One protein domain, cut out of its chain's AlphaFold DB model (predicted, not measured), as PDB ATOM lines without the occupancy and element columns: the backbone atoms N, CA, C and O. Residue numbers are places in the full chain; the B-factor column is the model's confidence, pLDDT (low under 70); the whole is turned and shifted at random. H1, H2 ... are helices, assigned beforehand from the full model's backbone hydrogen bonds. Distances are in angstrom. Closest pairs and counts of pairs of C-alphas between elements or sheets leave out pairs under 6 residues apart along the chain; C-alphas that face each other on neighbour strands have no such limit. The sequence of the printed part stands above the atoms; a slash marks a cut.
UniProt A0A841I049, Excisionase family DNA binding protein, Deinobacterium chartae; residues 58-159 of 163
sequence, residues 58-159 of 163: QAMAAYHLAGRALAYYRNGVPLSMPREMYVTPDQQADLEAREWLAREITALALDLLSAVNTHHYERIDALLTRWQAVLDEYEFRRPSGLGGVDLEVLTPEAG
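Overview. This is residues 58 to 159 of the 163 residues of the protein "Excisionase family DNA binding protein" of Deinobacterium chartae (UniProt A0A841I049). H2 and H3 lie side by side as a long helical hairpin; H1 crosses one face of it, with tiny H4 packed on H1. H1, H2 and H3 form an up-and-down bundle, each running against the one before. You have 102 printed residues, four named helices, no named strand: all helix. The whole is compact, radius of gyration of the C-alphas 14.7 A, a rod spanning 49 by 24 by 19 A.

Along the chain. Find C-alpha 58 at (254.688, 385.233, 369.038); H1, residues 58 to 76, runs 27.4 A from there. H2, residues 89 to 117, runs 42.1 A; H3, residues 121 to 141, runs 30.4 A. H4, residues 151 to 154, ends at (258.465, 381.869, 354.550).

Arrangement. Hairpin H1 and H2 has a steep tilt of 41 degrees; its closest C-alphas, Ala 66 and Ala 109, are 4.3 A apart. Hairpin H2 and H3 has a shallow tilt of 5 degrees, closest C-alphas Leu 112 and Ile 124, 6.1 A. H4 touches H1, closest C-alphas Leu 154 and Ala 69, 6.0 A. Every O i to N i+4 pair is within hydrogen-bond range in H1, H2 and H3; H4 is too short for one.

Size, cuts and confidence. The printed part has no cut. Residues 77 to 88 make the long link. Look for pLDDT under 70 at residues 75 to 87, 145 to 149 and 156 to 159.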
ATOM      1  N   GLN A  58     253.435 385.172 369.804       77.00
ATOM      2  CA  GLN A  58     254.688 385.233 369.038       77.00
ATOM      3  C   GLN A  58     255.417 383.881 368.916       77.00
ATOM      4  O   GLN A  58     255.988 383.564 367.876       77.00
ATOM      5  N   ALA A  59     255.380 383.050 369.961       83.06
ATOM      6  CA  ALA A  59     256.007 381.732 369.943       83.06
ATOM      7  C   ALA A  59     255.168 380.716 369.151       83.06
ATOM      8  O   ALA A  59     255.735 379.836 368.507       83.06
ATOM      9  N   MET A  60     253.838 380.861 369.143       80.50
ATOM     10  CA  MET A  60     252.966 380.069 368.269       80.50
ATOM     11  C   MET A  60     253.158 380.445 366.799       80.50
ATOM     12  O   MET A  60     253.340 379.557 365.968       80.50
ATOM     13  N   ALA A  61     253.213 381.738 366.480       79.31
ATOM     14  CA  ALA A  61     253.515 382.215 365.131       79.31
ATOM     15  C   ALA A  61     254.866 381.669 364.633       79.31
ATOM     16  O   ALA A  61     254.947 381.115 363.537       79.31
ATOM     17  N   ALA A  62     255.905 381.716 365.475       86.44
ATOM     18  CA  ALA A  62     257.212 381.131 365.181       86.44
ATOM     19  C   ALA A  62     257.158 379.610 364.941       86.44
ATOM     20  O   ALA A  62     257.800 379.104 364.018       86.44
ATOM     21  N   TYR A  63     256.377 378.877 365.740       86.12
ATOM     22  CA  TYR A  63     256.162 377.441 365.557       86.12
ATOM     23  C   TYR A  63     255.498 377.128 364.211       86.12
ATOM     24  O   TYR A  63     255.958 376.254 363.473       86.12
ATOM     25  N   HIS A  64     254.434 377.860 363.867       83.44
ATOM     26  CA  HIS A  64     253.727 377.691 362.600       83.44
ATOM     27  C   HIS A  64     254.614 378.036 361.403       83.44
ATOM     28  O   HIS A  64     254.666 377.260 360.447       83.44
ATOM     29  N   LEU A  65     255.363 379.139 361.477       87.81
ATOM     30  CA  LEU A  65     256.333 379.534 360.457       87.81
ATOM     31  C   LEU A  65     257.365 378.426 360.205       87.81
ATOM     32  O   LEU A  65     257.529 377.981 359.067       87.81
ATOM     33  N   ALA A  66     258.006 377.930 361.266       90.19
ATOM     34  CA  ALA A  66     258.993 376.861 361.170       90.19
ATOM     35  C   ALA A  66     258.394 375.573 360.579       90.19
ATOM     36  O   ALA A  66     258.995 374.944 359.705       90.19
ATOM     37  N   GLY A  67     257.182 375.201 361.003       86.00
ATOM     38  CA  GLY A  67     256.464 374.044 360.469       86.00
ATOM     39  C   GLY A  67     256.165 374.163 358.971       86.00
ATOM     40  O   GLY A  67     256.403 373.209 358.224       86.00
ATOM     41  N   ARG A  68     255.697 375.331 358.510       86.19
ATOM     42  CA  ARG A  68     255.443 375.590 357.081       86.19
ATOM     43  C   ARG A  68     256.715 375.531 356.253       86.19
ATOM     44  O   ARG A  68     256.714 374.881 355.214       86.19
ATOM     45  N   ALA A  69     257.796 376.144 356.726       87.69
ATOM     46  CA  ALA A  69     259.072 376.134 356.023       87.69
ATOM     47  C   ALA A  69     259.625 374.711 355.855       87.69
ATOM     48  O   ALA A  69     260.017 374.314 354.758       87.69
ATOM     49  N   LEU A  70     259.582 373.896 356.913       88.38
ATOM     50  CA  LEU A  70     259.990 372.491 356.825       88.38
ATOM     51  C   LEU A  70     259.087 371.691 355.881       88.38
ATOM     52  O   LEU A  70     259.583 370.854 355.129       88.38
ATOM     53  N   ALA A  71     257.776 371.944 355.887       82.69
ATOM     54  CA  ALA A  71     256.851 371.307 354.953       82.69
ATOM     55  C   ALA A  71     257.134 371.712 353.497       82.69
ATOM     56  O   ALA A  71     257.124 370.850 352.620       82.69
ATOM     57  N   TYR A  72     257.433 372.989 353.250       82.19
ATOM     58  CA  TYR A  72     257.786 373.523 351.934       82.19
ATOM     59  C   TYR A  72     259.012 372.804 351.353       82.19
ATOM     60  O   TYR A  72     258.943 372.229 350.265       82.19
ATOM     61  N   TYR A  73     260.103 372.724 352.119       79.56
ATOM     62  CA  TYR A  73     261.334 372.075 351.656       79.56
ATOM     63  C   TYR A  73     261.263 370.548 351.636       79.56
ATOM     64  O   TYR A  73     261.910 369.920 350.800       79.56
ATOM     65  N   ARG A  74     260.444 369.929 352.493       78.94
ATOM     66  CA  ARG A  74     260.196 368.482 352.448       78.94
ATOM     67  C   ARG A  74     259.411 368.060 351.202       78.94
ATOM     68  O   ARG A  74     259.623 366.951 350.718       78.94
ATOM     69  N   ASN A  75     258.482 368.892 350.726       68.81
ATOM     70  CA  ASN A  75     257.473 368.472 349.752       68.81
ATOM     71  C   ASN A  75     257.753 368.849 348.297       68.81
ATOM     72  O   ASN A  75     257.054 368.318 347.436       68.81
ATOM     73  N   GLY A  76     258.711 369.722 347.965       58.25
ATOM     74  CA  GLY A  76     258.793 370.064 346.545       58.25
ATOM     75  C   GLY A  76     259.728 371.149 346.060       58.25
ATOM     76  O   GLY A  76     259.402 371.746 345.040       58.25
ATOM     77  N   VAL A  77     260.897 371.369 346.661       54.41
ATOM     78  CA  VAL A  77     261.977 371.925 345.834       54.41
ATOM     79  C   VAL A  77     262.762 370.738 345.289       54.41
ATOM     80  O   VAL A  77     263.522 370.130 346.045       54.41
ATOM     81  N   PRO A  78     262.593 370.340 344.014       50.06
ATOM     82  CA  PRO A  78     263.613 369.539 343.370       50.06
ATOM     83  C   PRO A  78     264.874 370.409 343.322       50.06
ATOM     84  O   PRO A  78     265.059 371.206 342.412       50.06
ATOM     85  N   LEU A  79     265.729 370.277 344.339       52.44
ATOM     86  CA  LEU A  79     267.078 370.854 344.355       52.44
ATOM     87  C   LEU A  79     267.964 370.195 343.282       52.44
ATOM     88  O   LEU A  79     269.050 370.661 342.977       52.44
ATOM     89  N   SER A  80     267.473 369.120 342.664       48.91
ATOM     90  CA  SER A  80     268.171 368.366 341.636       48.91
ATOM     91  C   SER A  80     267.495 368.566 340.282       48.91
ATOM     92  O   SER A  80     266.421 368.016 340.031       48.91
ATOM     93  N   MET A  81     268.149 369.299 339.379       49.66
ATOM     94  CA  MET A  81     267.852 369.208 337.947       49.66
ATOM     95  C   MET A  81     268.236 367.811 337.426       49.66
ATOM     96  O   MET A  81     269.235 367.235 337.877       49.66
ATOM     97  N   PRO A  82     267.498 367.251 336.450       48.62
ATOM     98  CA  PRO A  82     268.002 366.126 335.678       48.62
ATOM     99  C   PRO A  82     269.324 366.545 335.022       48.62
ATOM    100  O   PRO A  82     269.387 367.576 334.357       48.62
ATOM    101  N   ARG A  83     270.377 365.747 335.236       51.16
ATOM    102  CA  ARG A  83     271.798 365.992 334.895       51.16
ATOM    103  C   ARG A  83     272.109 366.299 333.412       51.16
ATOM    104  O   ARG A  83     273.279 366.365 333.053       51.16
ATOM    105  N   GLU A  84     271.110 366.466 332.550       48.66
ATOM    106  CA  GLU A  84     271.254 366.397 331.091       48.66
ATOM    107  C   GLU A  84     270.828 367.660 330.317       48.66
ATOM    108  O   GLU A  84     270.938 367.669 329.093       48.66
ATOM    109  N   MET A  85     270.384 368.748 330.962       53.66
ATOM    110  CA  MET A  85     270.009 369.981 330.243       53.66
ATOM    111  C   MET A  85     271.055 371.088 330.372       53.66
ATOM    112  O   MET A  85     271.613 371.308 331.442       53.66
ATOM    113  N   TYR A  86     271.296 371.806 329.270       56.28
ATOM    114  CA  TYR A  86     272.101 373.027 329.237       56.28
ATOM    115  C   TYR A  86     271.489 374.075 330.176       56.28
ATOM    116  O   TYR A  86     270.511 374.731 329.823       56.28
ATOM    117  N   VAL A  87     272.056 374.207 331.374       67.25
ATOM    118  CA  VAL A  87     271.674 375.223 332.358       67.25
ATOM    119  C   VAL A  87     272.388 376.520 331.991       67.25
ATOM    120  O   VAL A  87     273.610 376.532 331.821       67.25
ATOM    121  N   THR A  88     271.648 377.615 331.822       81.38
ATOM    122  CA  THR A  88     272.284 378.929 331.653       81.38
ATOM    123  C   THR A  88     272.978 379.340 332.959       81.38
ATOM    124  O   THR A  88     272.553 378.910 334.032       81.38
ATOM    125  N   PRO A  89     274.018 380.191 332.926       80.44
ATOM    126  CA  PRO A  89     274.646 380.692 334.151       80.44
ATOM    127  C   PRO A  89     273.642 381.295 335.147       80.44
ATOM    128  O   PRO A  89     273.763 381.068 336.347       80.44
ATOM    129  N   ASP A  90     272.606 381.976 334.653       80.56
ATOM    130  CA  ASP A  90     271.551 382.552 335.495       80.56
ATOM    131  C   ASP A  90     270.684 381.478 336.167       80.56
ATOM    132  O   ASP A  90     270.349 381.594 337.341       80.56
ATOM    133  N   GLN A  91     270.351 380.395 335.458       78.25
ATOM    134  CA  GLN A  91     269.619 379.267 336.045       78.25
ATOM    135  C   GLN A  91     270.461 378.528 337.094       78.25
ATOM    136  O   GLN A  91     269.926 378.087 338.108       78.25
ATOM    137  N   GLN A  92     271.773 378.421 336.877       80.12
ATOM    138  CA  GLN A  92     272.697 377.835 337.847       80.12
ATOM    139  C   GLN A  92     272.792 378.703 339.111       80.12
ATOM    140  O   GLN A  92     272.685 378.182 340.219       80.12
ATOM    141  N   ALA A  93     272.918 380.024 338.955       81.00
ATOM    142  CA  ALA A  93     272.951 380.964 340.074       81.00
ATOM    143  C   ALA A  93     271.642 380.962 340.888       81.00
ATOM    144  O   ALA A  93     271.675 381.024 342.116       81.00
ATOM    145  N   ASP A  94     270.489 380.847 340.223       82.00
ATOM    146  CA  ASP A  94     269.193 380.705 340.893       82.00
ATOM    147  C   ASP A  94     269.101 379.394 341.695       82.00
ATOM    148  O   ASP A  94     268.684 379.411 342.854       82.00
ATOM    149  N   LEU A  95     269.551 378.265 341.136       79.38
ATOM    150  CA  LEU A  95     269.590 376.986 341.857       79.38
ATOM    151  C   LEU A  95     270.477 377.058 343.103       79.38
ATOM    152  O   LEU A  95     270.041 376.666 344.185       79.38
ATOM    153  N   GLU A  96     271.679 377.619 342.980       83.56
ATOM    154  CA  GLU A  96     272.601 377.797 344.105       83.56
ATOM    155  C   GLU A  96     272.005 378.702 345.194       83.56
ATOM    156  O   GLU A  96     272.121 378.408 346.387       83.56
ATOM    157  N   ALA A  97     271.309 379.776 344.805       85.81
ATOM    158  CA  ALA A  97     270.611 380.649 345.744       85.81
ATOM    159  C   ALA A  97     269.474 379.914 346.476       85.81
ATOM    160  O   ALA A  97     269.298 380.097 347.683       85.81
ATOM    161  N   ARG A  98     268.718 379.055 345.776       83.69
ATOM    162  CA  ARG A  98     267.640 378.243 346.367       83.69
ATOM    163  C   ARG A  98     268.169 377.162 347.304       83.69
ATOM    164  O   ARG A  98     267.599 376.974 348.377       83.69
ATOM    165  N   GLU A  99     269.243 376.471 346.930       85.25
ATOM    166  CA  GLU A  99     269.922 375.487 347.783       85.25
ATOM    167  C   GLU A  99     270.463 376.133 349.059       85.25
ATOM    168  O   GLU A  99     270.275 375.608 350.161       85.25
ATOM    169  N   TRP A 100     271.094 377.300 348.919       89.06
ATOM    170  CA  TRP A 100     271.564 378.086 350.050       89.06
ATOM    171  C   TRP A 100     270.408 378.464 350.984       89.06
ATOM    172  O   TRP A 100     270.478 378.165 352.178       89.06
ATOM    173  N   LEU A 101     269.321 379.032 350.446       90.00
ATOM    174  CA  LEU A 101     268.152 379.419 351.236       90.00
ATOM    175  C   LEU A 101     267.535 378.210 351.951       90.00
ATOM    176  O   LEU A 101     267.257 378.280 353.147       90.00
ATOM    177  N   ALA A 102     267.368 377.085 351.248       87.19
ATOM    178  CA  ALA A 102     266.822 375.858 351.822       87.19
ATOM    179  C   ALA A 102     267.631 375.386 353.036       87.19
ATOM    180  O   ALA A 102     267.053 375.012 354.058       87.19
ATOM    181  N   ARG A 103     268.965 375.438 352.951       90.25
ATOM    182  CA  ARG A 103     269.854 375.052 354.051       90.25
ATOM    183  C   ARG A 103     269.716 375.985 355.254       90.25
ATOM    184  O   ARG A 103     269.554 375.496 356.371       90.25
ATOM    185  N   GLU A 104     269.775 377.296 355.033       93.56
ATOM    186  CA  GLU A 104     269.692 378.293 356.108       93.56
ATOM    187  C   GLU A 104     268.324 378.250 356.809       93.56
ATOM    188  O   GLU A 104     268.252 378.152 358.034       93.56
ATOM    189  N   ILE A 105     267.232 378.242 356.041       92.62
ATOM    190  CA  ILE A 105     265.869 378.235 356.580       92.62
ATOM    191  C   ILE A 105     265.558 376.926 357.308       92.62
ATOM    192  O   ILE A 105     264.951 376.952 358.377       92.62
ATOM    193  N   THR A 106     266.008 375.779 356.793       92.00
ATOM    194  CA  THR A 106     265.825 374.494 357.487       92.00
ATOM    195  C   THR A 106     266.525 374.497 358.846       92.00
ATOM    196  O   THR A 106     265.932 374.067 359.837       92.00
ATOM    197  N   ALA A 107     267.758 375.008 358.922       94.19
ATOM    198  CA  ALA A 107     268.485 375.109 360.185       94.19
ATOM    199  C   ALA A 107     267.758 376.026 361.183       94.19
ATOM    200  O   ALA A 107     267.510 375.628 362.322       94.19
ATOM    201  N   LEU A 108     267.331 377.211 360.735       95.69
ATOM    202  CA  LEU A 108     266.594 378.156 361.574       95.69
ATOM    203  C   LEU A 108     265.236 377.612 362.030       95.69
ATOM    204  O   LEU A 108     264.841 377.839 363.171       95.69
ATOM    205  N   ALA A 109     264.528 376.865 361.181       93.38
ATOM    206  CA  ALA A 109     263.241 376.271 361.527       93.38
ATOM    207  C   ALA A 109     263.385 375.228 362.641       93.38
ATOM    208  O   ALA A 109     262.603 375.221 363.592       93.38
ATOM    209  N   LEU A 110     264.415 374.381 362.571       93.06
ATOM    210  CA  LEU A 110     264.712 373.417 363.632       93.06
ATOM    211  C   LEU A 110     265.076 374.116 364.949       93.06
ATOM    212  O   LEU A 110     264.594 373.715 366.013       93.06
ATOM    213  N   ASP A 111     265.866 375.189 364.883       95.50
ATOM    214  CA  ASP A 111     266.222 375.991 366.054       95.50
ATOM    215  C   ASP A 111     265.017 376.720 366.665       95.50
ATOM    216  O   ASP A 111     264.891 376.769 367.891       95.50
ATOM    217  N   LEU A 112     264.097 377.232 365.841       93.38
ATOM    218  CA  LEU A 112     262.849 377.851 366.294       93.38
ATOM    219  C   LEU A 112     261.949 376.835 366.994       93.38
ATOM    220  O   LEU A 112     261.488 377.099 368.104       93.38
ATOM    221  N   LEU A 113     261.748 375.649 366.409       90.50
ATOM    222  CA  LEU A 113     260.987 374.576 367.055       90.50
ATOM    223  C   LEU A 113     261.616 374.179 368.396       90.50
ATOM    224  O   LEU A 113     260.906 373.995 369.383       90.50
ATOM    225  N   SER A 114     262.947 374.089 368.460       88.44
ATOM    226  CA  SER A 114     263.671 373.821 369.706       88.44
ATOM    227  C   SER A 114     263.445 374.918 370.756       88.44
ATOM    228  O   SER A 114     263.136 374.615 371.912       88.44
ATOM    229  N   ALA A 115     263.538 376.191 370.363       89.25
ATOM    230  CA  ALA A 115     263.335 377.335 371.249       89.25
ATOM    231  C   ALA A 115     261.889 377.427 371.764       89.25
ATOM    232  O   ALA A 115     261.682 377.675 372.952       89.25
ATOM    233  N   VAL A 116     260.893 377.163 370.910       86.44
ATOM    234  CA  VAL A 116     259.479 377.088 371.308       86.44
ATOM    235  C   VAL A 116     259.277 375.963 372.320       86.44
ATOM    236  O   VAL A 116     258.778 376.217 373.414       86.44
ATOM    237  N   ASN A 117     259.741 374.748 372.006       82.06
ATOM    238  CA  ASN A 117     259.577 373.572 372.866       82.06
ATOM    239  C   ASN A 117     260.261 373.722 374.235       82.06
ATOM    240  O   ASN A 117     259.841 373.106 375.212       82.06
ATOM    241  N   THR A 118     261.315 374.535 374.315       82.12
ATOM    242  CA  THR A 118     262.053 374.815 375.558       82.12
ATOM    243  C   THR A 118     261.636 376.125 376.232       82.12
ATOM    244  O   THR A 118     262.222 376.500 377.244       82.12
ATOM    245  N   HIS A 119     260.605 376.807 375.717       80.94
ATOM    246  CA  HIS A 119     260.100 378.094 376.215       80.94
ATOM    247  C   HIS A 119     261.157 379.217 376.264       80.94
ATOM    248  O   HIS A 119     261.063 380.132 377.083       80.94
ATOM    249  N   HIS A 120     262.157 379.178 375.381       84.56
ATOM    250  CA  HIS A 120     263.258 380.141 375.356       84.56
ATOM    251  C   HIS A 120     262.907 381.384 374.519       84.56
ATOM    252  O   HIS A 120     263.474 381.617 373.453       84.56
ATOM    253  N   TYR A 121     261.957 382.194 374.990       84.81
ATOM    254  CA  TYR A 121     261.331 383.256 374.186       84.81
ATOM    255  C   TYR A 121     262.296 384.324 373.654       84.81
ATOM    256  O   TYR A 121     262.180 384.699 372.496       84.81
ATOM    257  N   GLU A 122     263.313 384.726 374.418       86.38
ATOM    258  CA  GLU A 122     264.334 385.679 373.936       86.38
ATOM    259  C   GLU A 122     265.111 385.144 372.720       86.38
ATOM    260  O   GLU A 122     265.525 385.895 371.838       86.38
ATOM    261  N   ARG A 123     265.287 383.818 372.646       90.25
ATOM    262  CA  ARG A 123     265.957 383.168 371.514       90.25
ATOM    263  C   ARG A 123     265.052 383.151 370.284       90.25
ATOM    264  O   ARG A 123     265.570 383.199 369.177       90.25
ATOM    265  N   ILE A 124     263.730 383.113 370.464       90.75
ATOM    266  CA  ILE A 124     262.771 383.172 369.353       90.75
ATOM    267  C   ILE A 124     262.910 384.506 368.617       90.75
ATOM    268  O   ILE A 124     263.072 384.496 367.402       90.75
ATOM    269  N   ASP A 125     262.946 385.631 369.331       88.44
ATOM    270  CA  ASP A 125     263.044 386.961 368.707       88.44
ATOM    271  C   ASP A 125     264.360 387.135 367.925       88.44
ATOM    272  O   ASP A 125     264.377 387.635 366.795       88.44
ATOM    273  N   ALA A 126     265.471 386.647 368.488       93.25
ATOM    274  CA  ALA A 126     266.766 386.641 367.809       93.25
ATOM    275  C   ALA A 126     266.755 385.768 366.540       93.25
ATOM    276  O   ALA A 126     267.289 386.165 365.502       93.25
ATOM    277  N   LEU A 127     266.124 384.591 366.604       95.62
ATOM    278  CA  LEU A 127     265.995 383.686 365.462       95.62
ATOM    279  C   LEU A 127     265.084 384.258 364.373       95.62
ATOM    280  O   LEU A 127     265.424 384.137 363.201       95.62
ATOM    281  N   LEU A 128     263.982 384.923 364.731       92.50
ATOM    282  CA  LEU A 128     263.104 385.606 363.773       92.50
ATOM    283  C   LEU A 128     263.816 386.779 363.086       92.50
ATOM    284  O   LEU A 128     263.688 386.962 361.879       92.50
ATOM    285  N   THR A 129     264.644 387.524 363.821       93.62
ATOM    286  CA  THR A 129     265.485 388.581 363.235       93.62
ATOM    287  C   THR A 129     266.481 387.997 362.231       93.62
ATOM    288  O   THR A 129     266.641 388.513 361.124       93.62
ATOM    289  N   ARG A 130     267.138 386.881 362.585       95.62
ATOM    290  CA  ARG A 130     268.050 386.182 361.669       95.62
ATOM    291  C   ARG A 130     267.310 385.611 360.459       95.62
ATOM    292  O   ARG A 130     267.855 385.653 359.362       95.62
ATOM    293  N   TRP A 131     266.097 385.106 360.653       94.81
ATOM    294  CA  TRP A 131     265.240 384.611 359.582       94.81
ATOM    295  C   TRP A 131     264.968 385.695 358.546       94.81
ATOM    296  O   TRP A 131     265.228 385.472 357.367       94.81
ATOM    297  N   GLN A 132     264.539 386.885 358.978       92.75
ATOM    298  CA  GLN A 132     264.304 388.004 358.064       92.75
ATOM    299  C   GLN A 132     265.574 388.378 357.292       92.75
ATOM    300  O   GLN A 132     265.537 388.491 356.073       92.75
ATOM    301  N   ALA A 133     266.721 388.452 357.973       93.81
ATOM    302  CA  ALA A 133     267.993 388.747 357.315       93.81
ATOM    303  C   ALA A 133     268.375 387.712 356.236       93.81
ATOM    304  O   ALA A 133     268.988 388.071 355.234       93.81
ATOM    305  N   VAL A 134     268.024 386.433 356.424       93.81
ATOM    306  CA  VAL A 134     268.238 385.382 355.412       93.81
ATOM    307  C   VAL A 134     267.327 385.582 354.198       93.81
ATOM    308  O   VAL A 134     267.779 385.380 353.071       93.81
ATOM    309  N   LEU A 135     266.071 385.998 354.403       90.94
ATOM    310  CA  LEU A 135     265.157 386.311 353.299       90.94
ATOM    311  C   LEU A 135     265.653 387.521 352.498       90.94
ATOM    312  O   LEU A 135     265.741 387.435 351.274       90.94
ATOM    313  N   ASP A 136     266.062 388.591 353.179       90.62
ATOM    314  CA  ASP A 136     266.603 389.798 352.542       90.62
ATOM    315  C   ASP A 136     267.869 389.472 351.723       90.62
ATOM    316  O   ASP A 136     268.057 389.935 350.596       90.62
ATOM    317  N   GLU A 137     268.741 388.616 352.264       92.44
ATOM    318  CA  GLU A 137     269.951 388.158 351.580       92.44
ATOM    319  C   GLU A 137     269.632 387.264 350.365       92.44
ATOM    320  O   GLU A 137     270.309 387.361 349.338       92.44
ATOM    321  N   TYR A 138     268.588 386.434 350.429       89.12
ATOM    322  CA  TYR A 138     268.121 385.670 349.269       89.12
ATOM    323  C   TYR A 138     267.602 386.580 348.155       89.12
ATOM    324  O   TYR A 138     267.927 386.361 346.987       89.12
ATOM    325  N   GLU A 139     266.829 387.613 348.496       86.00
ATOM    326  CA  GLU A 139     266.329 388.568 347.504       86.00
ATOM    327  C   GLU A 139     267.457 389.299 346.775       86.00
ATOM    328  O   GLU A 139     267.332 389.567 345.581       86.00
ATOM    329  N   PHE A 140     268.568 389.565 347.464       84.81
ATOM    330  CA  PHE A 140     269.765 390.128 346.847       84.81
ATOM    331  C   PHE A 140     270.520 389.116 345.969       84.81
ATOM    332  O   PHE A 140     271.088 389.487 344.942       84.81
ATOM    333  N   ARG A 141     270.548 387.838 346.366       81.12
ATOM    334  CA  ARG A 141     271.267 386.763 345.660       81.12
ATOM    335  C   ARG A 141     270.535 386.243 344.421       81.12
ATOM    336  O   ARG A 141     271.195 385.722 343.523       81.12
ATOM    337  N   ARG A 142     269.201 386.326 344.365       78.00
ATOM    338  CA  ARG A 142     268.422 385.734 343.265       78.00
ATOM    339  C   ARG A 142     268.580 386.529 341.953       78.00
ATOM    340  O   ARG A 142     268.448 387.755 341.957       78.00
ATOM    341  N   PRO A 143     268.789 385.862 340.804       74.69
ATOM    342  CA  PRO A 143     268.738 386.514 339.496       74.69
ATOM    343  C   PRO A 143     267.348 387.102 339.215       74.69
ATOM    344  O   PRO A 143     266.321 386.464 339.452       74.69
ATOM    345  N   SER A 144     267.295 388.326 338.686       70.56
ATOM    346  CA  SER A 144     266.027 388.989 338.353       70.56
ATOM    347  C   SER A 144     265.317 388.285 337.188       70.56
ATOM    348  O   SER A 144     265.917 388.065 336.141       70.56
ATOM    349  N   GLY A 145     264.022 387.982 337.338       62.78
ATOM    350  CA  GLY A 145     263.171 387.480 336.245       62.78
ATOM    351  C   GLY A 145     263.074 385.955 336.095       62.78
ATOM    352  O   GLY A 145     262.348 385.491 335.217       62.78
ATOM    353  N   LEU A 146     263.735 385.171 336.953       60.59
ATOM    354  CA  LEU A 146     263.501 383.728 337.087       60.59
ATOM    355  C   LEU A 146     262.538 383.474 338.258       60.59
ATOM    356  O   LEU A 146     262.585 384.184 339.261       60.59
ATOM    357  N   GLY A 147     261.618 382.509 338.115       59.44
ATOM    358  CA  GLY A 147     260.603 382.221 339.137       59.44
ATOM    359  C   GLY A 147     261.259 381.964 340.495       59.44
ATOM    360  O   GLY A 147     262.091 381.077 340.595       59.44
ATOM    361  N   GLY A 148     260.950 382.754 341.519       64.12
ATOM    362  CA  GLY A 148     261.618 382.662 342.820       64.12
ATOM    363  C   GLY A 148     261.047 381.566 343.720       64.12
ATOM    364  O   GLY A 148     260.023 380.955 343.411       64.12
ATOM    365  N   VAL A 149     261.687 381.352 344.873       66.00
ATOM    366  CA  VAL A 149     260.994 380.757 346.026       66.00
ATOM    367  C   VAL A 149     259.795 381.632 346.373       66.00
ATOM    368  O   VAL A 149     259.896 382.861 346.356       66.00
ATOM    369  N   ASP A 150     258.670 380.994 346.685       73.50
ATOM    370  CA  ASP A 150     257.506 381.679 347.231       73.50
ATOM    371  C   ASP A 150     257.828 382.131 348.660       73.50
ATOM    372  O   ASP A 150     257.744 381.360 349.621       73.50
ATOM    373  N   LEU A 151     258.300 383.373 348.776       76.25
ATOM    374  CA  LEU A 151     258.725 383.939 350.049       76.25
ATOM    375  C   LEU A 151     257.542 384.187 350.983       76.25
ATOM    376  O   LEU A 151     257.762 384.206 352.189       76.25
ATOM    377  N   GLU A 152     256.308 384.288 350.479       74.38
ATOM    378  CA  GLU A 152     255.120 384.465 351.323       74.38
ATOM    379  C   GLU A 152     254.934 383.273 352.270       74.38
ATOM    380  O   GLU A 152     254.581 383.436 353.434       74.38
ATOM    381  N   VAL A 153     255.280 382.057 351.837       72.00
ATOM    382  CA  VAL A 153     255.245 380.858 352.699       72.00
ATOM    383  C   VAL A 153     256.266 380.941 353.845       72.00
ATOM    384  O   VAL A 153     256.089 380.315 354.898       72.00
ATOM    385  N   LEU A 154     257.332 381.717 353.644       77.31
ATOM    386  CA  LEU A 154     258.465 381.869 354.550       77.31
ATOM    387  C   LEU A 154     258.433 383.182 355.339       77.31
ATOM    388  O   LEU A 154     259.334 383.395 356.147       77.31
ATOM    389  N   THR A 155     257.423 384.041 355.168       76.44
ATOM    390  CA  THR A 155     257.271 385.245 355.990       76.44
ATOM    391  C   THR A 155     256.395 384.987 357.223       76.44
ATOM    392  O   THR A 155     255.445 384.190 357.184       76.44
ATOM    393  N   PRO A 156     256.683 385.661 358.354       63.38
ATOM    394  CA  PRO A 156     255.875 385.551 359.571       63.38
ATOM    395  C   PRO A 156     254.418 386.000 359.376       63.38
ATOM    396  O   PRO A 156     253.521 385.446 360.003       63.38
ATOM    397  N   GLU A 157     254.180 386.968 358.485       61.84
ATOM    398  CA  GLU A 157     252.867 387.596 358.265       61.84
ATOM    399  C   GLU A 157     251.868 386.717 357.508       61.84
ATOM    400  O   GLU A 157     250.672 386.984 357.537       61.84
ATOM    401  N   ALA A 158     252.312 385.632 356.871       52.91
ATOM    402  CA  ALA A 158     251.392 384.719 356.196       52.91
ATOM    403  C   ALA A 158     250.573 383.845 357.169       52.91
ATOM    404  O   ALA A 158     249.841 382.958 356.728       52.91
ATOM    405  N   GLY A 159     250.769 383.975 358.487       43.00
ATOM    406  CA  GLY A 159     249.944 383.328 359.508       43.00
ATOM    407  C   GLY A 159     248.730 384.190 359.847       43.00
ATOM    408  O   GLY A 159     248.885 385.381 360.087       43.00
TER     409      GLY A 159